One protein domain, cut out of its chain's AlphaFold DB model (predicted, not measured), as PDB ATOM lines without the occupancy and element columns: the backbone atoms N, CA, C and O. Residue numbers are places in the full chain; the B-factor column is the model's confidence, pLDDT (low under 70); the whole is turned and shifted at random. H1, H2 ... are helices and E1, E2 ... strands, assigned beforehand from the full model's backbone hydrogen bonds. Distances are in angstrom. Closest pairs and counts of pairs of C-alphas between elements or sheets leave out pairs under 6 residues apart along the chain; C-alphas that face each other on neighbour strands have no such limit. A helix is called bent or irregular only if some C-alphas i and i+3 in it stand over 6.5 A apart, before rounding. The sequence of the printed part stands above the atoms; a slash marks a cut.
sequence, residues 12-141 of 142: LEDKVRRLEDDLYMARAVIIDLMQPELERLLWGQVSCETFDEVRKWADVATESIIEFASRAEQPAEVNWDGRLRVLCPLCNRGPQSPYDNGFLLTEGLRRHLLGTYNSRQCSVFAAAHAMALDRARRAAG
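AT A GLANCE: This is residues 12 to 141 of the 142 residues of an uncharacterized protein of Caballeronia sp. SBC1 (UniProt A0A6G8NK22). The longest helix, H1, is set slantwise on a small bundle of three helices, H2, H3 and H5; its residues 24 to 32 pack on H5 and H2, while residues 12 to 22 stick out free. H4 packs on H3, and toward the end away from H1's free part the long links around the short strand E1 make a lobe of loops. The printed part has 130 residues, with five named helices and one named strand in the order H1, H2, H3, E1, H4, H5, and is mostly helix. It is compact, with a radius of gyration of the C-alphas of 16.1 A, yet elongated in outline, spanning 56 by 29 by 26 A.

IN THESE COORDINATES: Find C-alpha 12 at (28.830, 66.483, 279.487); from there H1, residues 12 to 32, runs 30.1 A to C-alpha 32 at (28.622, 36.445, 277.036). Next come H2, residues 36 to 47, 18.4 A, and H3, residues 51 to 70, 28.6 A. H2 is only just irregular: C-alphas 44 and 47 are 6.6 A apart. Then look for E1, residues 84 to 86, 6.7 A, and H4, residues 107 to 114, 10.6 A. H5, residues 123 to 139, runs 24.4 A and ends with C-alpha 139 at (46.404, 52.155, 272.475).

HOW THE PARTS SIT: Start at H1, whose residues 24 to 31 alone touch H5, opposite ways at a steep tilt of 50 degrees; the closest C-alphas, of Arg 27 and Ala 127, are 5.4 A apart. H1 and H2 form a helical hairpin, with a steep tilt of 38 degrees; the closest C-alphas are those of Ile 31 and Glu 39, 5.6 A. H2, H3 and H5 make an up and down bundle, each running against the one before it in the chain. In it H2 and H3, also a hairpin, stand at a shallow tilt of 8 degrees, the C-alphas of Leu 41 and Ala 61 being closest at 5.8 A. H4 touches H3 at a steep tilt of 42 degrees, closest at the C-alphas of Thr 62 and Arg 110, 6.3 A. H4 and H5 only just touch, with 3 pairs of C-alphas within 8 A. E1 pairs with no named strand; residues 77 to 78 and 103 to 104 pair with it in short antiparallel stretches. In H1, H3, H4 and H5 every O i to N i+4 pair is within hydrogen-bond range; in H2, 5 of 8 are. H1 is apart from H3, H4 and E1.

THE WHOLE: The two C-alphas farthest apart, of Leu 12 and Trp 80, are 57.0 A apart. The links H3 to E1, 13 residues, and E1 to H4, 20 residues, are long. The printed part has no cut, and no printed residue is under 70 in pLDDT.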
ATOM      1  N   LEU A  12      29.014  67.136 280.784       91.06
ATOM      2  CA  LEU A  12      28.830  66.483 279.487       91.06
ATOM      3  C   LEU A  12      29.845  65.357 279.282       91.06
ATOM      4  O   LEU A  12      29.447  64.269 278.880       91.06
ATOM      5  N   GLU A  13      31.116  65.585 279.615       90.19
ATOM      6  CA  GLU A  13      32.168  64.555 279.577       90.19
ATOM      7  C   GLU A  13      31.813  63.379 280.497       90.19
ATOM      8  O   GLU A  13      31.911  62.216 280.108       90.19
ATOM      9  N   ASP A  14      31.280  63.680 281.683       88.06
ATOM     10  CA  ASP A  14      30.839  62.676 282.648       88.06
ATOM     11  C   ASP A  14      29.689  61.829 282.092       88.06
ATOM     12  O   ASP A  14      29.615  60.623 282.336       88.06
ATOM     13  N   LYS A  15      28.767  62.460 281.352       92.81
ATOM     14  CA  LYS A  15      27.659  61.768 280.688       92.81
ATOM     15  C   LYS A  15      28.155  60.916 279.523       92.81
ATOM     16  O   LYS A  15      27.714  59.776 279.416       92.81
ATOM     17  N   VAL A  16      29.048  61.445 278.686       93.56
ATOM     18  CA  VAL A  16      29.636  60.713 277.554       93.56
ATOM     19  C   VAL A  16      30.328  59.456 278.057       93.56
ATOM     20  O   VAL A  16      29.979  58.367 277.617       93.56
ATOM     21  N   ARG A  17      31.195  59.576 279.064       89.69
ATOM     22  CA  ARG A  17      31.888  58.414 279.619       89.69
ATOM     23  C   ARG A  17      30.931  57.360 280.179       89.69
ATOM     24  O   ARG A  17      31.129  56.180 279.933       89.69
ATOM     25  N   ARG A  18      29.885  57.763 280.916       93.12
ATOM     26  CA  ARG A  18      28.883  56.800 281.411       93.12
ATOM     27  C   ARG A  18      28.212  56.046 280.265       93.12
ATOM     28  O   ARG A  18      28.069  54.836 280.347       93.12
ATOM     29  N   LEU A  19      27.848  56.746 279.190       96.06
ATOM     30  CA  LEU A  19      27.252  56.118 278.010       96.06
ATOM     31  C   LEU A  19      28.231  55.176 277.297       96.06
ATOM     32  O   LEU A  19      27.809  54.139 276.794       96.06
ATOM     33  N   GLU A  20      29.520  55.512 277.253       93.50
ATOM     34  CA  GLU A  20      30.559  54.630 276.710       93.50
ATOM     35  C   GLU A  20      30.738  53.365 277.556       93.50
ATOM     36  O   GLU A  20      30.821  52.272 276.995       93.50
ATOM     37  N   ASP A  21      30.758  53.498 278.885       93.69
ATOM     38  CA  ASP A  21      30.827  52.367 279.814       93.69
ATOM     39  C   ASP A  21      29.585  51.471 279.674       93.69
ATOM     40  O   ASP A  21      29.717  50.257 279.513       93.69
ATOM     41  N   ASP A  22      28.382  52.053 279.644       97.25
ATOM     42  CA  ASP A  22      27.127  51.314 279.459       97.25
ATOM     43  C   ASP A  22      27.098  50.587 278.106       97.25
ATOM     44  O   ASP A  22      26.710  49.420 278.022       97.25
ATOM     45  N   LEU A  23      27.556  51.245 277.037       96.25
ATOM     46  CA  LEU A  23      27.647  50.647 275.706       96.25
ATOM     47  C   LEU A  23      28.678  49.514 275.659       96.25
ATOM     48  O   LEU A  23      28.428  48.489 275.021       96.25
ATOM     49  N   TYR A  24      29.818  49.671 276.332       95.19
ATOM     50  CA  TYR A  24      30.814  48.612 276.468       95.19
ATOM     51  C   TYR A  24      30.223  47.398 277.192       95.19
ATOM     52  O   TYR A  24      30.325  46.281 276.688       95.19
ATOM     53  N   MET A  25      29.547  47.617 278.324       97.00
ATOM     54  CA  MET A  25      28.906  46.546 279.087       97.00
ATOM     55  C   MET A  25      27.807  45.852 278.278       97.00
ATOM     56  O   MET A  25      27.742  44.626 278.267       97.00
ATOM     57  N   ALA A  26      26.987  46.604 277.539       97.69
ATOM     58  CA  ALA A  26      25.964  46.029 276.671       97.69
ATOM     59  C   ALA A  26      26.568  45.135 275.574       97.69
ATOM     60  O   ALA A  26      26.046  44.058 275.296       97.69
ATOM     61  N   ARG A  27      27.690  45.551 274.968       97.75
ATOM     62  CA  ARG A  27      28.407  44.741 273.969       97.75
ATOM     63  C   ARG A  27      29.036  43.491 274.582       97.75
ATOM     64  O   ARG A  27      28.943  42.434 273.970       97.75
ATOM     65  N   ALA A  28      29.617  43.598 275.778       96.88
ATOM     66  CA  ALA A  28      30.156  42.452 276.508       96.88
ATOM     67  C   ALA A  28      29.064  41.411 276.799       96.88
ATOM     68  O   ALA A  28      29.218  40.251 276.441       96.88
ATOM     69  N   VAL A  29      27.903  41.846 277.302       97.81
ATOM     70  CA  VAL A  29      26.760  40.954 277.565       97.81
ATOM     71  C   VAL A  29      26.270  40.255 276.292       97.81
ATOM     72  O   VAL A  29      25.926  39.080 276.338       97.81
ATOM     73  N   ILE A  30      26.256  40.935 275.138       96.19
ATOM     74  CA  ILE A  30      25.909  40.292 273.856       96.19
ATOM     75  C   ILE A  30      26.858  39.124 273.546       96.19
ATOM     76  O   ILE A  30      26.400  38.107 273.028       96.19
ATOM     77  N   ILE A  31      28.153  39.268 273.843       97.56
ATOM     78  CA  ILE A  31      29.151  38.211 273.638       97.56
ATOM     79  C   ILE A  31      28.948  37.081 274.653       97.56
ATOM     80  O   ILE A  31      28.886  35.926 274.243       97.56
ATOM     81  N   ASP A  32      28.767  37.411 275.933       97.06
ATOM     82  CA  ASP A  32      28.622  36.445 277.036       97.06
ATOM     83  C   ASP A  32      27.360  35.569 276.926       97.06
ATOM     84  O   ASP A  32      27.267  34.510 277.540       97.06
ATOM     85  N   LEU A  33      26.362  35.999 276.149       96.56
ATOM     86  CA  LEU A  33      25.152  35.219 275.869       96.56
ATOM     87  C   LEU A  33      25.327  34.208 274.724       96.56
ATOM     88  O   LEU A  33      24.394  33.458 274.422       96.56
ATOM     89  N   MET A  34      26.476  34.204 274.044       96.94
ATOM     90  CA  MET A  34      26.753  33.255 272.969       96.94
ATOM     91  C   MET A  34      27.078  31.864 273.508       96.94
ATOM     92  O   MET A  34      27.402  31.664 274.673       96.94
ATOM     93  N   GLN A  35      26.999  30.869 272.625       95.56
ATOM     94  CA  GLN A  35      27.471  29.530 272.962       95.56
ATOM     95  C   GLN A  35      28.975  29.566 273.288       95.56
ATOM     96  O   GLN A  35      29.702  30.294 272.607       95.56
ATOM     97  N   PRO A  36      29.470  28.745 274.237       96.00
ATOM     98  CA  PRO A  36      30.832  28.872 274.770       96.00
ATOM     99  C   PRO A  36      31.945  28.874 273.712       96.00
ATOM    100  O   PRO A  36      32.948  29.580 273.833       96.00
ATOM    101  N   GLU A  37      31.783  28.094 272.639       95.88
ATOM    102  CA  GLU A  37      32.753  28.069 271.541       95.88
ATOM    103  C   GLU A  37      32.816  29.407 270.795       95.88
ATOM    104  O   GLU A  37      33.911  29.894 270.520       95.88
ATOM    105  N   LEU A  38      31.660  30.009 270.509       97.44
ATOM    106  CA  LEU A  38      31.525  31.278 269.790       97.44
ATOM    107  C   LEU A  38      31.905  32.466 270.679       97.44
ATOM    108  O   LEU A  38      32.613  33.363 270.228       97.44
ATOM    109  N   GLU A  39      31.490  32.440 271.945       97.88
ATOM    110  CA  GLU A  39      31.866  33.412 272.974       97.88
ATOM    111  C   GLU A  39      33.395  33.562 273.041       97.88
ATOM    112  O   GLU A  39      33.935  34.658 272.882       97.88
ATOM    113  N   ARG A  40      34.116  32.441 273.168       97.12
ATOM    114  CA  ARG A  40      35.583  32.421 273.224       97.12
ATOM    115  C   ARG A  40      36.238  33.022 271.976       97.12
ATOM    116  O   ARG A  40      37.248  33.713 272.096       97.12
ATOM    117  N   LEU A  41      35.689  32.770 270.784       97.25
ATOM    118  CA  LEU A  41      36.200  33.352 269.535       97.25
ATOM    119  C   LEU A  41      36.028  34.876 269.514       97.25
ATOM    120  O   LEU A  41      36.949  35.606 269.131       97.25
ATOM    121  N   LEU A  42      34.866  35.360 269.959       98.06
ATOM    122  CA  LEU A  42      34.553  36.786 270.022       98.06
ATOM    123  C   LEU A  42      35.409  37.511 271.067       98.06
ATOM    124  O   LEU A  42      35.904  38.601 270.785       98.06
ATOM    125  N   TRP A  43      35.657  36.898 272.228       97.75
ATOM    126  CA  TRP A  43      36.536  37.460 273.259       97.75
ATOM    127  C   TRP A  43      38.020  37.496 272.870       97.75
ATOM    128  O   TRP A  43      38.782  38.259 273.469       97.75
ATOM    129  N   GLY A  44      38.429  36.776 271.820       94.56
ATOM    130  CA  GLY A  44      39.789  36.835 271.272       94.56
ATOM    131  C   GLY A  44      40.251  38.246 270.877       94.56
ATOM    132  O   GLY A  44      41.449  38.506 270.846       94.56
ATOM    133  N   GLN A  45      39.323  39.182 270.652       94.75
ATOM    134  CA  GLN A  45      39.647  40.581 270.356       94.75
ATOM    135  C   GLN A  45      40.298  41.344 271.514       94.75
ATOM    136  O   GLN A  45      40.933  42.373 271.291       94.75
ATOM    137  N   VAL A  46      40.164  40.868 272.758       93.75
ATOM    138  CA  VAL A  46      40.642  41.599 273.944       93.75
ATOM    139  C   VAL A  46      42.145  41.845 273.910       93.75
ATOM    140  O   VAL A  46      42.594  42.807 274.522       93.75
ATOM    141  N   SER A  47      42.924  41.028 273.203       93.06
ATOM    142  CA  SER A  47      44.370  41.217 273.058       93.06
ATOM    143  C   SER A  47      44.779  42.137 271.902       93.06
ATOM    144  O   SER A  47      45.969  42.357 271.727       93.06
ATOM    145  N   CYS A  48      43.847  42.649 271.094       96.81
ATOM    146  CA  CYS A  48      44.179  43.509 269.957       96.81
ATOM    147  C   CYS A  48      44.509  44.934 270.424       96.81
ATOM    148  O   CYS A  48      43.666  45.615 271.009       96.81
ATOM    149  N   GLU A  49      45.714  45.414 270.126       96.12
ATOM    150  CA  GLU A  49      46.177  46.767 270.468       96.12
ATOM    151  C   GLU A  49      46.467  47.612 269.221       96.12
ATOM    152  O   GLU A  49      46.555  48.835 269.294       96.12
ATOM    153  N   THR A  50      46.532  46.984 268.049       98.00
ATOM    154  CA  THR A  50      46.733  47.646 266.756       98.00
ATOM    155  C   THR A  50      45.619  47.313 265.764       98.00
ATOM    156  O   THR A  50      44.976  46.267 265.838       98.00
ATOM    157  N   PHE A  51      45.402  48.184 264.774       97.62
ATOM    158  CA  PHE A  51      44.421  47.932 263.710       97.62
ATOM    159  C   PHE A  51      44.743  46.674 262.884       97.62
ATOM    160  O   PHE A  51      43.825  45.989 262.434       97.62
ATOM    161  N   ASP A  52      46.025  46.342 262.710       98.12
ATOM    162  CA  ASP A  52      46.438  45.116 262.020       98.12
ATOM    163  C   ASP A  52      46.095  43.857 262.820       98.12
ATOM    164  O   ASP A  52      45.623  42.877 262.243       98.12
ATOM    165  N   GLU A  53      46.257  43.887 264.144       98.19
ATOM    166  CA  GLU A  53      45.807  42.798 265.017       98.19
ATOM    167  C   GLU A  53      44.290  42.648 264.999       98.19
ATOM    168  O   GLU A  53      43.809  41.519 264.961       98.19
ATOM    169  N   VAL A  54      43.539  43.757 264.975       98.38
ATOM    170  CA  VAL A  54      42.074  43.715 264.840       98.38
ATOM    171  C   VAL A  54      41.676  43.037 263.529       98.38
ATOM    172  O   VAL A  54      40.845  42.131 263.540       98.38
ATOM    173  N   ARG A  55      42.291  43.422 262.404       98.06
ATOM    174  CA  ARG A  55      42.034  42.792 261.100       98.06
ATOM    175  C   ARG A  55      42.365  41.298 261.123       98.06
ATOM    176  O   ARG A  55      41.537  40.486 260.728       98.06
ATOM    177  N   LYS A  56      43.540  40.934 261.642       98.25
ATOM    178  CA  LYS A  56      43.975  39.535 261.742       98.25
ATOM    179  C   LYS A  56      43.038  38.707 262.622       98.25
ATOM    180  O   LYS A  56      42.700  37.584 262.255       98.25
ATOM    181  N   TRP A  57      42.613  39.244 263.766       98.38
ATOM    182  CA  TRP A  57      41.615  38.600 264.617       98.38
ATOM    183  C   TRP A  57      40.294  38.416 263.869       98.38
ATOM    184  O   TRP A  57      39.745  37.319 263.899       98.38
ATOM    185  N   ALA A  58      39.810  39.446 263.170       98.44
ATOM    186  CA  ALA A  58      38.540  39.382 262.457       98.44
ATOM    187  C   ALA A  58      38.543  38.284 261.381       98.44
ATOM    188  O   ALA A  58      37.570  37.533 261.282       98.44
ATOM    189  N   ASP A  59      39.642  38.142 260.636       98.19
ATOM    190  CA  ASP A  59      39.811  37.077 259.644       98.19
ATOM    191  C   ASP A  59      39.815  35.687 260.304       98.19
ATOM    192  O   ASP A  59      39.039  34.812 259.920       98.19
ATOM    193  N   VAL A  60      40.618  35.487 261.357       98.25
ATOM    194  CA  VAL A  60      40.721  34.193 262.067       98.25
ATOM    195  C   VAL A  60      39.405  33.799 262.746       98.25
ATOM    196  O   VAL A  60      38.984  32.640 262.677       98.25
ATOM    197  N   ALA A  61      38.741  34.752 263.403       98.25
ATOM    198  CA  ALA A  61      37.449  34.533 264.036       98.25
ATOM    199  C   ALA A  61      36.389  34.180 262.985       98.25
ATOM    200  O   ALA A  61      35.604  33.262 263.203       98.25
ATOM    201  N   THR A  62      36.405  34.851 261.829       98.50
ATOM    202  CA  THR A  62      35.493  34.562 260.716       98.50
ATOM    203  C   THR A  62      35.652  33.131 260.213       98.50
ATOM    204  O   THR A  62      34.647  32.426 260.136       98.50
ATOM    205  N   GLU A  63      36.880  32.666 259.952       98.38
ATOM    206  CA  GLU A  63      37.107  31.266 259.553       98.38
ATOM    207  C   GLU A  63      36.579  30.287 260.597       98.38
ATOM    208  O   GLU A  63      35.884  29.329 260.270       98.38
ATOM    209  N   SER A  64      36.872  30.558 261.868       98.19
ATOM    210  CA  SER A  64      36.480  29.684 262.972       98.19
ATOM    211  C   SER A  64      34.959  29.622 263.146       98.19
ATOM    212  O   SER A  64      34.418  28.574 263.482       98.19
ATOM    213  N   ILE A  65      34.248  30.724 262.892       97.94
ATOM    214  CA  ILE A  65      32.780  30.774 262.927       97.94
ATOM    215  C   ILE A  65      32.173  30.048 261.719       97.94
ATOM    216  O   ILE A  65      31.144  29.387 261.860       97.94
ATOM    217  N   ILE A  66      32.783  30.156 260.536       97.56
ATOM    218  CA  ILE A  66      32.350  29.407 259.348       97.56
ATOM    219  C   ILE A  66      32.519  27.906 259.587       97.56
ATOM    220  O   ILE A  66      31.600  27.141 259.311       97.56
ATOM    221  N   GLU A  67      33.646  27.492 260.164       96.88
ATOM    222  CA  GLU A  67      33.880  26.096 260.540       96.88
ATOM    223  C   GLU A  67      32.962  25.637 261.680       96.88
ATOM    224  O   GLU A  67      32.504  24.499 261.724       96.88
ATOM    225  N   PHE A  68      32.607  26.529 262.602       95.94
ATOM    226  CA  PHE A  68      31.558  26.229 263.566       95.94
ATOM    227  C   PHE A  68      30.228  25.934 262.853       95.94
ATOM    228  O   PHE A  68      29.583  24.931 263.151       95.94
ATOM    229  N   ALA A  69      29.841  26.775 261.891       94.94
ATOM    230  CA  ALA A  69      28.598  26.628 261.142       94.94
ATOM    231  C   ALA A  69      28.591  25.408 260.204       94.94
ATOM    232  O   ALA A  69      27.526  24.842 259.966       94.94
ATOM    233  N   SER A  70      29.750  24.979 259.692       93.75
ATOM    234  CA  SER A  70      29.868  23.812 258.803       93.75
ATOM    235  C   SER A  70      29.504  22.498 259.502       93.75
ATOM    236  O   SER A  70      29.056  21.558 258.851       93.75
ATOM    237  N   ARG A  71      29.642  22.458 260.834       92.25
ATOM    238  CA  ARG A  71      29.305  21.312 261.690       92.25
ATOM    239  C   ARG A  71      27.828  21.261 262.092       92.25
ATOM    240  O   ARG A  71      27.430  20.323 262.779       92.25
ATOM    241  N   ALA A  72      27.019  22.255 261.717       80.38
ATOM    242  CA  ALA A  72      25.597  22.264 262.040       80.38
ATOM    243  C   ALA A  72      24.871  21.103 261.337       80.38
ATOM    244  O   ALA A  72      25.013  20.908 260.133       80.38
ATOM    245  N   GLU A  73      24.065  20.351 262.091       72.50
ATOM    246  CA  GLU A  73      23.416  19.121 261.607       72.50
ATOM    247  C   GLU A  73      22.388  19.361 260.490       72.50
ATOM    248  O   GLU A  73      22.102  18.449 259.714       72.50
ATOM    249  N   GLN A  74      21.821  20.571 260.394       79.00
ATOM    250  CA  GLN A  74      20.795  20.903 259.404       79.00
ATOM    251  C   GLN A  74      21.074  22.256 258.730       79.00
ATOM    252  O   GLN A  74      21.084  23.287 259.412       79.00
ATOM    253  N   PRO A  75      21.277  22.287 257.398       86.75
ATOM    254  CA  PRO A  75      21.340  23.538 256.657       86.75
ATOM    255  C   PRO A  75      19.961  24.208 256.632       86.75
ATOM    256  O   PRO A  75      18.926  23.543 256.682       86.75
ATOM    257  N   ALA A  76      19.944  25.532 256.507       86.62
ATOM    258  CA  ALA A  76      18.712  26.294 256.317       86.62
ATOM    259  C   ALA A  76      18.100  26.041 254.929       86.62
ATOM    260  O   ALA A  76      16.883  26.022 254.776       86.62
ATOM    261  N   GLU A  77      18.953  25.837 253.925       89.56
ATOM    262  CA  GLU A  77      18.566  25.533 252.550       89.56
ATOM    263  C   GLU A  77      19.725  24.840 251.822       89.56
ATOM    264  O   GLU A  77      20.896  25.007 252.171       89.56
ATOM    265  N   VAL A  78      19.399  24.063 250.788       88.06
ATOM    266  CA  VAL A  78      20.370  23.520 249.834       88.06
ATOM    267  C   VAL A  78      19.998  24.038 248.451       88.06
ATOM    268  O   VAL A  78      18.896  23.783 247.968       88.06
ATOM    269  N   ASN A  79      20.907  24.778 247.819       86.50
ATOM    270  CA  ASN A  79      20.700  25.293 246.468       86.50
ATOM    271  C   ASN A  79      20.633  24.157 245.433       86.50
ATOM    272  O   ASN A  79      21.132  23.053 245.654       86.50
ATOM    273  N   TRP A  80      20.117  24.469 244.239       86.06
ATOM    274  CA  TRP A  80      20.085  23.546 243.094       86.06
ATOM    275  C   TRP A  80      21.473  23.021 242.678       86.06
ATOM    276  O   TRP A  80      21.572  21.928 242.128       86.06
ATOM    277  N   ASP A  81      22.539  23.783 242.948       88.44
ATOM    278  CA  ASP A  81      23.936  23.422 242.677       88.44
ATOM    279  C   ASP A  81      24.596  22.644 243.834       88.44
ATOM    280  O   ASP A  81      25.809  22.435 243.836       88.44
ATOM    281  N   GLY A  82      23.811  22.226 244.832       86.75
ATOM    282  CA  GLY A  82      24.262  21.458 245.993       86.75
ATOM    283  C   GLY A  82      24.950  22.289 247.078       86.75
ATOM    284  O   GLY A  82      25.385  21.732 248.086       86.75
ATOM    285  N   ARG A  83      25.065  23.615 246.918       89.19
ATOM    286  CA  ARG A  83      25.680  24.471 247.941       89.19
ATOM    287  C   ARG A  83      24.753  24.659 249.134       89.19
ATOM    288  O   ARG A  83      23.583  25.008 248.982       89.19
ATOM    289  N   LEU A  84      25.318  24.490 250.326       92.31
ATOM    290  CA  LEU A  84      24.607  24.660 251.587       92.31
ATOM    291  C   LEU A  84      24.451  26.138 251.941       92.31
ATOM    292  O   LEU A  84      25.391  26.936 251.818       92.31
ATOM    293  N   ARG A  85      23.272  26.472 252.456       94.06
ATOM    294  CA  ARG A  85      22.990  27.738 253.116       94.06
ATOM    295  C   ARG A  85      22.706  27.518 254.590       94.06
ATOM    296  O   ARG A  85      22.055  26.550 254.974       94.06
ATOM    297  N   VAL A  86      23.180  28.438 255.416       95.44
ATOM    298  CA  VAL A  86      23.048  28.386 256.874       95.44
ATOM    299  C   VAL A  86      22.644  29.746 257.420       95.44
ATOM    300  O   VAL A  86      22.979  30.793 256.859       95.44
ATOM    301  N   LEU A  87      21.929  29.751 258.540       95.88
ATOM    302  CA  LEU A  87      21.768  30.970 259.327       95.88
ATOM    303  C   LEU A  87      23.102  31.318 259.994       95.88
ATOM    304  O   LEU A  87      23.912  30.444 260.298       95.88
ATOM    305  N   CYS A  88      23.346  32.607 260.229       96.81
ATOM    306  CA  CYS A  88      24.528  33.015 260.977       96.81
ATOM    307  C   CYS A  88      24.448  32.463 262.413       96.81
ATOM    308  O   CYS A  88      23.491  32.799 263.110       96.81
ATOM    309  N   PRO A  89      25.451  31.712 262.903       96.56
ATOM    310  CA  PRO A  89      25.396  31.102 264.236       96.56
ATOM    311  C   PRO A  89      25.455  32.132 265.376       96.56
ATOM    312  O   PRO A  89      25.137  31.806 266.511       96.56
ATOM    313  N   LEU A  90      25.840  33.382 265.084       97.44
ATOM    314  CA  LEU A  90      25.884  34.458 266.075       97.44
ATOM    315  C   LEU A  90      24.544  35.186 266.222       97.44
ATOM    316  O   LEU A  90      24.088  35.447 267.328       97.44
ATOM    317  N   CYS A  91      23.926  35.581 265.104       96.75
ATOM    318  CA  CYS A  91      22.724  36.422 265.132       96.75
ATOM    319  C   CYS A  91      21.439  35.690 264.733       96.75
ATOM    320  O   CYS A  91      20.364  36.285 264.801       96.75
ATOM    321  N   ASN A  92      21.552  34.431 264.302       94.69
ATOM    322  CA  ASN A  92      20.472  33.586 263.803       94.69
ATOM    323  C   ASN A  92      19.658  34.222 262.657       94.69
ATOM    324  O   ASN A  92      18.445  34.051 262.561       94.69
ATOM    325  N   ARG A  93      20.316  35.012 261.797       94.00
ATOM    326  CA  ARG A  93      19.698  35.655 260.623       94.00
ATOM    327  C   ARG A  93      20.241  35.080 259.321       94.00
ATOM    328  O   ARG A  93      21.342  34.533 259.290       94.00
ATOM    329  N   GLY A  94      19.458  35.253 258.259       93.62
ATOM    330  CA  GLY A  94      19.867  35.074 256.867       93.62
ATOM    331  C   GLY A  94      20.180  36.407 256.166       93.62
ATOM    332  O   GLY A  94      20.219  37.459 256.818       93.62
ATOM    333  N   PRO A  95      20.419  36.376 254.843       92.81
ATOM    334  CA  PRO A  95      20.711  37.552 254.032       92.81
ATOM    335  C   PRO A  95      19.531  38.527 253.960       92.81
ATOM    336  O   PRO A  95      18.408  38.230 254.349       92.81
ATOM    337  N   GLN A  96      19.799  39.728 253.444       89.38
ATOM    338  CA  GLN A  96      18.780  40.773 253.265       89.38
ATOM    339  C   GLN A  96      17.773  40.450 252.150       89.38
ATOM    340  O   GLN A  96      16.718  41.076 252.089       89.38
ATOM    341  N   SER A  97      18.112  39.514 251.259       87.75
ATOM    342  CA  SER A  97      17.217  39.051 250.201       87.75
ATOM    343  C   SER A  97      16.073  38.234 250.809       87.75
ATOM    344  O   SER A  97      16.353  37.278 251.528       87.75
ATOM    345  N   PRO A  98      14.803  38.541 250.494       85.81
ATOM    346  CA  PRO A  98      13.666  37.749 250.960       85.81
ATOM    347  C   PRO A  98      13.547  36.387 250.255       85.81
ATOM    348  O   PRO A  98      12.713  35.580 250.647       85.81
ATOM    349  N   TYR A  99      14.339  36.146 249.205       86.69
ATOM    350  CA  TYR A  99      14.279  34.925 248.394       86.69
ATOM    351  C   TYR A  99      15.229  33.820 248.867       86.69
ATOM    352  O   TYR A  99      15.142  32.707 248.369       86.69
ATOM    353  N   ASP A 100      16.139  34.133 249.791       87.88
ATOM    354  CA  ASP A 100      17.201  33.231 250.228       87.88
ATOM    355  C   ASP A 100      17.002  32.839 251.697       87.88
ATOM    356  O   ASP A 100      16.983  33.707 252.577       87.88
ATOM    357  N   ASN A 101      16.971  31.539 251.996       89.25
ATOM    358  CA  ASN A 101      16.945  31.054 253.373       89.25
ATOM    359  C   ASN A 101      18.369  30.769 253.859       89.25
ATOM    360  O   ASN A 101      18.910  29.672 253.752       89.25
ATOM    361  N   GLY A 102      18.995  31.804 254.420       93.62
ATOM    362  CA  GLY A 102      20.350  31.723 254.962       93.62
ATOM    363  C   GLY A 102      21.446  32.121 253.974       93.62
ATOM    364  O   GLY A 102      21.237  32.374 252.784       93.62
ATOM    365  N   PHE A 103      22.650  32.259 254.512       95.38
ATOM    366  CA  PHE A 103      23.845  32.631 253.773       95.38
ATOM    367  C   PHE A 103      24.487  31.395 253.162       95.38
ATOM    368  O   PHE A 103      24.547  30.365 253.822       95.38
ATOM    369  N   LEU A 104      25.054  31.510 251.955       95.44
ATOM    370  CA  LEU A 104      26.011  30.511 251.467       95.44
ATOM    371  C   LEU A 104      27.081  30.271 252.541       95.44
ATOM    372  O   LEU A 104      27.702  31.240 252.989       95.44
ATOM    373  N   LEU A 105      27.276  29.004 252.927       94.12
ATOM    374  CA  LEU A 105      28.029  28.610 254.125       94.12
ATOM    375  C   LEU A 105      29.393  29.298 254.251       94.12
ATOM    376  O   LEU A 105      29.735  29.786 255.322       94.12
ATOM    377  N   THR A 106      30.157  29.367 253.164       94.38
ATOM    378  CA  THR A 106      31.487  29.979 253.167       94.38
ATOM    379  C   THR A 106      31.413  31.472 252.853       94.38
ATOM    380  O   THR A 106      31.443  32.321 253.741       94.38
ATOM    381  N   GLU A 107      31.288  31.813 251.575       95.69
ATOM    382  CA  GLU A 107      31.447  33.187 251.097       95.69
ATOM    383  C   GLU A 107      30.314  34.113 251.560       95.69
ATOM    384  O   GLU A 107      30.550  35.271 251.899       95.69
ATOM    385  N   GLY A 108      29.077  33.611 251.624       95.75
ATOM    386  CA  GLY A 108      27.938  34.397 252.100       95.75
ATOM    387  C   GLY A 108      28.082  34.763 253.575       95.75
ATOM    388  O   GLY A 108      27.883  35.920 253.952       95.75
ATOM    389  N   LEU A 109      28.472  33.792 254.403       96.94
ATOM    390  CA  LEU A 109      28.644  33.997 255.835       96.94
ATOM    391  C   LEU A 109      29.857  34.887 256.140       96.94
ATOM    392  O   LEU A 109      29.738  35.796 256.963       96.94
ATOM    393  N   ARG A 110      30.975  34.722 255.414       98.19
ATOM    394  CA  ARG A 110      32.136  35.631 255.488       98.19
ATOM    395  C   ARG A 110      31.718  37.081 255.252       98.19
ATOM    396  O   ARG A 110      32.041  37.957 256.055       98.19
ATOM    397  N   ARG A 111      30.986  37.342 254.165       97.69
ATOM    398  CA  ARG A 111      30.534  38.698 253.810       97.69
ATOM    399  C   ARG A 111      29.640  39.302 254.878       97.69
ATOM    400  O   ARG A 111      29.780  40.480 255.193       97.69
ATOM    401  N   HIS A 112      28.756  38.501 255.462       98.00
ATOM    402  CA  HIS A 112      27.912  38.937 256.565       98.00
ATOM    403  C   HIS A 112      28.710  39.258 257.835       98.00
ATOM    404  O   HIS A 112      28.451  40.273 258.475       98.00
ATOM    405  N   LEU A 113      29.685  38.432 258.214       98.38
ATOM    406  CA  LEU A 113      30.497  38.662 259.414       98.38
ATOM    407  C   LEU A 113      31.365  39.922 259.281       98.38
ATOM    408  O   LEU A 113      31.404  40.750 260.193       98.38
ATOM    409  N   LEU A 114      31.982  40.118 258.114       98.00
ATOM    410  CA  LEU A 114      32.888  41.239 257.852       98.00
ATOM    411  C   LEU A 114      32.189  42.505 257.327       98.00
ATOM    412  O   LEU A 114      32.796  43.571 257.313       98.00
ATOM    413  N   GLY A 115      30.924  42.417 256.908       96.94
ATOM    414  CA  GLY A 115      30.181  43.547 256.340       96.94
ATOM    415  C   GLY A 115      30.671  43.971 254.951       96.94
ATOM    416  O   GLY A 115      30.706  45.160 254.644       96.94
ATOM    417  N   THR A 116      31.093  43.019 254.115       96.25
ATOM    418  CA  THR A 116      31.665  43.289 252.783       96.25
ATOM    419  C   THR A 116      30.654  43.051 251.655       96.25
ATOM    420  O   THR A 116      29.597  42.449 251.855       96.25
ATOM    421  N   TYR A 117      30.953  43.551 250.448       92.69
ATOM    422  CA  TYR A 117      30.103  43.399 249.252       92.69
ATOM    423  C   TYR A 117      28.635  43.807 249.485       92.69
ATOM    424  O   TYR A 117      27.715  43.073 249.130       92.69
ATOM    425  N   ASN A 118      28.420  44.968 250.114       91.31
ATOM    426  CA  ASN A 118      27.101  45.514 250.475       91.31
ATOM    427  C   ASN A 118      26.262  44.633 251.420       91.31
ATOM    428  O   ASN A 118      25.070  44.884 251.590       91.31
ATOM    429  N   SER A 119      26.863  43.628 252.058       93.94
ATOM    430  CA  SER A 119      26.172  42.809 253.051       93.94
ATOM    431  C   SER A 119      26.065  43.564 254.369       93.94
ATOM    432  O   SER A 119      27.056  44.085 254.883       93.94
ATOM    433  N   ARG A 120      24.872  43.582 254.972       95.19
ATOM    434  CA  ARG A 120      24.712  44.068 256.347       95.19
ATOM    435  C   ARG A 120      25.575  43.237 257.296       95.19
ATOM    436  O   ARG A 120      25.397  42.020 257.374       95.19
ATOM    437  N   GLN A 121      26.450  43.907 258.048       97.88
ATOM    438  CA  GLN A 121      27.301  43.239 259.024       97.88
ATOM    439  C   GLN A 121      26.470  42.563 260.129       97.88
ATOM    440  O   GLN A 121      25.468  43.117 260.597       97.88
ATOM    441  N   CYS A 122      26.899  41.378 260.564       98.44
ATOM    442  CA  CYS A 122      26.386  40.701 261.751       98.44
ATOM    443  C   CYS A 122      26.458  41.622 262.972       98.44
ATOM    444  O   CYS A 122      27.527  42.121 263.310       98.44
ATOM    445  N   SER A 123      25.337  41.821 263.670       97.69
ATOM    446  CA  SER A 123      25.275  42.736 264.818       97.69
ATOM    447  C   SER A 123      26.108  42.266 266.011       97.69
ATOM    448  O   SER A 123      26.676  43.096 266.713       97.69
ATOM    449  N   VAL A 124      26.205  40.952 266.228       98.31
ATOM    450  CA  VAL A 124      27.026  40.369 267.303       98.31
ATOM    451  C   VAL A 124      28.508  40.517 266.973       98.31
ATOM    452  O   VAL A 124      29.279  41.012 267.790       98.31
ATOM    453  N   PHE A 125      28.906  40.178 265.744       98.56
ATOM    454  CA  PHE A 125      30.297  40.342 265.316       98.56
ATOM    455  C   PHE A 125      30.713  41.819 265.304       98.56
ATOM    456  O   PHE A 125      31.799  42.162 265.758       98.56
ATOM    457  N   ALA A 126      29.821  42.713 264.866       98.31
ATOM    458  CA  ALA A 126      30.039  44.155 264.904       98.31
ATOM    459  C   ALA A 126      30.235  44.685 266.334       98.31
ATOM    460  O   ALA A 126      31.034  45.599 266.529       98.31
ATOM    461  N   ALA A 127      29.552  44.117 267.336       98.00
ATOM    462  CA  ALA A 127      29.758  44.481 268.738       98.00
ATOM    463  C   ALA A 127      31.190  44.157 269.197       98.00
ATOM    464  O   ALA A 127      31.876  45.047 269.703       98.00
ATOM    465  N   ALA A 128      31.663  42.932 268.944       98.25
ATOM    466  CA  ALA A 128      33.033  42.520 269.263       98.25
ATOM    467  C   ALA A 128      34.078  43.329 268.474       98.25
ATOM    468  O   ALA A 128      35.053  43.818 269.042       98.25
ATOM    469  N   HIS A 129      33.838  43.549 267.180       98.25
ATOM    470  CA  HIS A 129      34.734  44.319 266.321       98.25
ATOM    471  C   HIS A 129      34.843  45.787 266.759       98.25
ATOM    472  O   HIS A 129      35.938  46.345 266.775       98.25
ATOM    473  N   ALA A 130      33.736  46.411 267.177       97.44
ATOM    474  CA  ALA A 130      33.756  47.770 267.711       97.44
ATOM    475  C   ALA A 130      34.586  47.867 269.001       97.44
ATOM    476  O   ALA A 130      35.373  48.801 269.137       97.44
ATOM    477  N   MET A 131      34.470  46.890 269.909       97.38
ATOM    478  CA  MET A 131      35.300  46.836 271.122       97.38
ATOM    479  C   MET A 131      36.794  46.724 270.783       97.38
ATOM    480  O   MET A 131      37.608  47.422 271.389       97.38
ATOM    481  N   ALA A 132      37.135  45.912 269.779       97.69
ATOM    482  CA  ALA A 132      38.504  45.735 269.300       97.69
ATOM    483  C   ALA A 132      39.086  47.045 268.743       97.69
ATOM    484  O   ALA A 132      40.190  47.460 269.096       97.69
ATOM    485  N   LEU A 133      38.311  47.736 267.900       97.12
ATOM    486  CA  LEU A 133      38.696  49.025 267.323       97.12
ATOM    487  C   LEU A 133      38.846  50.109 268.392       97.12
ATOM    488  O   LEU A 133      39.790  50.893 268.328       97.12
ATOM    489  N   ASP A 134      37.946  50.159 269.374       95.38
ATOM    490  CA  ASP A 134      38.020  51.121 270.476       95.38
ATOM    491  C   ASP A 134      39.277  50.889 271.328       95.38
ATOM    492  O   ASP A 134      39.951  51.848 271.711       95.38
ATOM    493  N   ARG A 135      39.658  49.626 271.566       95.12
ATOM    494  CA  ARG A 135      40.922  49.294 272.235       95.12
ATOM    495  C   ARG A 135      42.134  49.743 271.420       95.12
ATOM    496  O   ARG A 135      43.006  50.415 271.970       95.12
ATOM    497  N   ALA A 136      42.166  49.439 270.124       96.69
ATOM    498  CA  ALA A 136      43.264  49.836 269.245       96.69
ATOM    499  C   ALA A 136      43.408  51.366 269.128       96.69
ATOM    500  O   ALA A 136      44.521  51.888 269.113       96.69
ATOM    501  N   ARG A 137      42.294  52.113 269.106       95.25
ATOM    502  CA  ARG A 137      42.301  53.588 269.137       95.25
ATOM    503  C   ARG A 137      42.939  54.122 270.417       95.25
ATOM    504  O   ARG A 137      43.883  54.906 270.337       95.25
ATOM    505  N   ARG A 138      42.499  53.610 271.572       92.19
ATOM    506  CA  ARG A 138      43.046  53.982 272.886       92.19
ATOM    507  C   ARG A 138      44.543  53.687 272.984       92.19
ATOM    508  O   ARG A 138      45.292  54.537 273.452       92.19
ATOM    509  N   ALA A 139      44.986  52.522 272.509       93.31
ATOM    510  CA  ALA A 139      46.404  52.155 272.475       93.31
ATOM    511  C   ALA A 139      47.226  53.061 271.540       93.31
ATOM    512  O   ALA A 139      48.359  53.415 271.853       93.31
ATOM    513  N   ALA A 140      46.635  53.507 270.428       92.62
ATOM    514  CA  ALA A 140      47.247  54.466 269.511       92.62
ATOM    515  C   ALA A 140      47.209  55.928 270.007       92.62
ATOM    516  O   ALA A 140      47.678  56.811 269.285       92.62
ATOM    517  N   GLY A 141      46.637  56.200 271.188       87.12
ATOM    518  CA  GLY A 141      46.476  57.551 271.735       87.12
ATOM    519  C   GLY A 141      45.478  58.420 270.964       87.12
ATOM    520  O   GLY A 141      45.656  59.637 270.913       87.12
TER     521      GLY A 141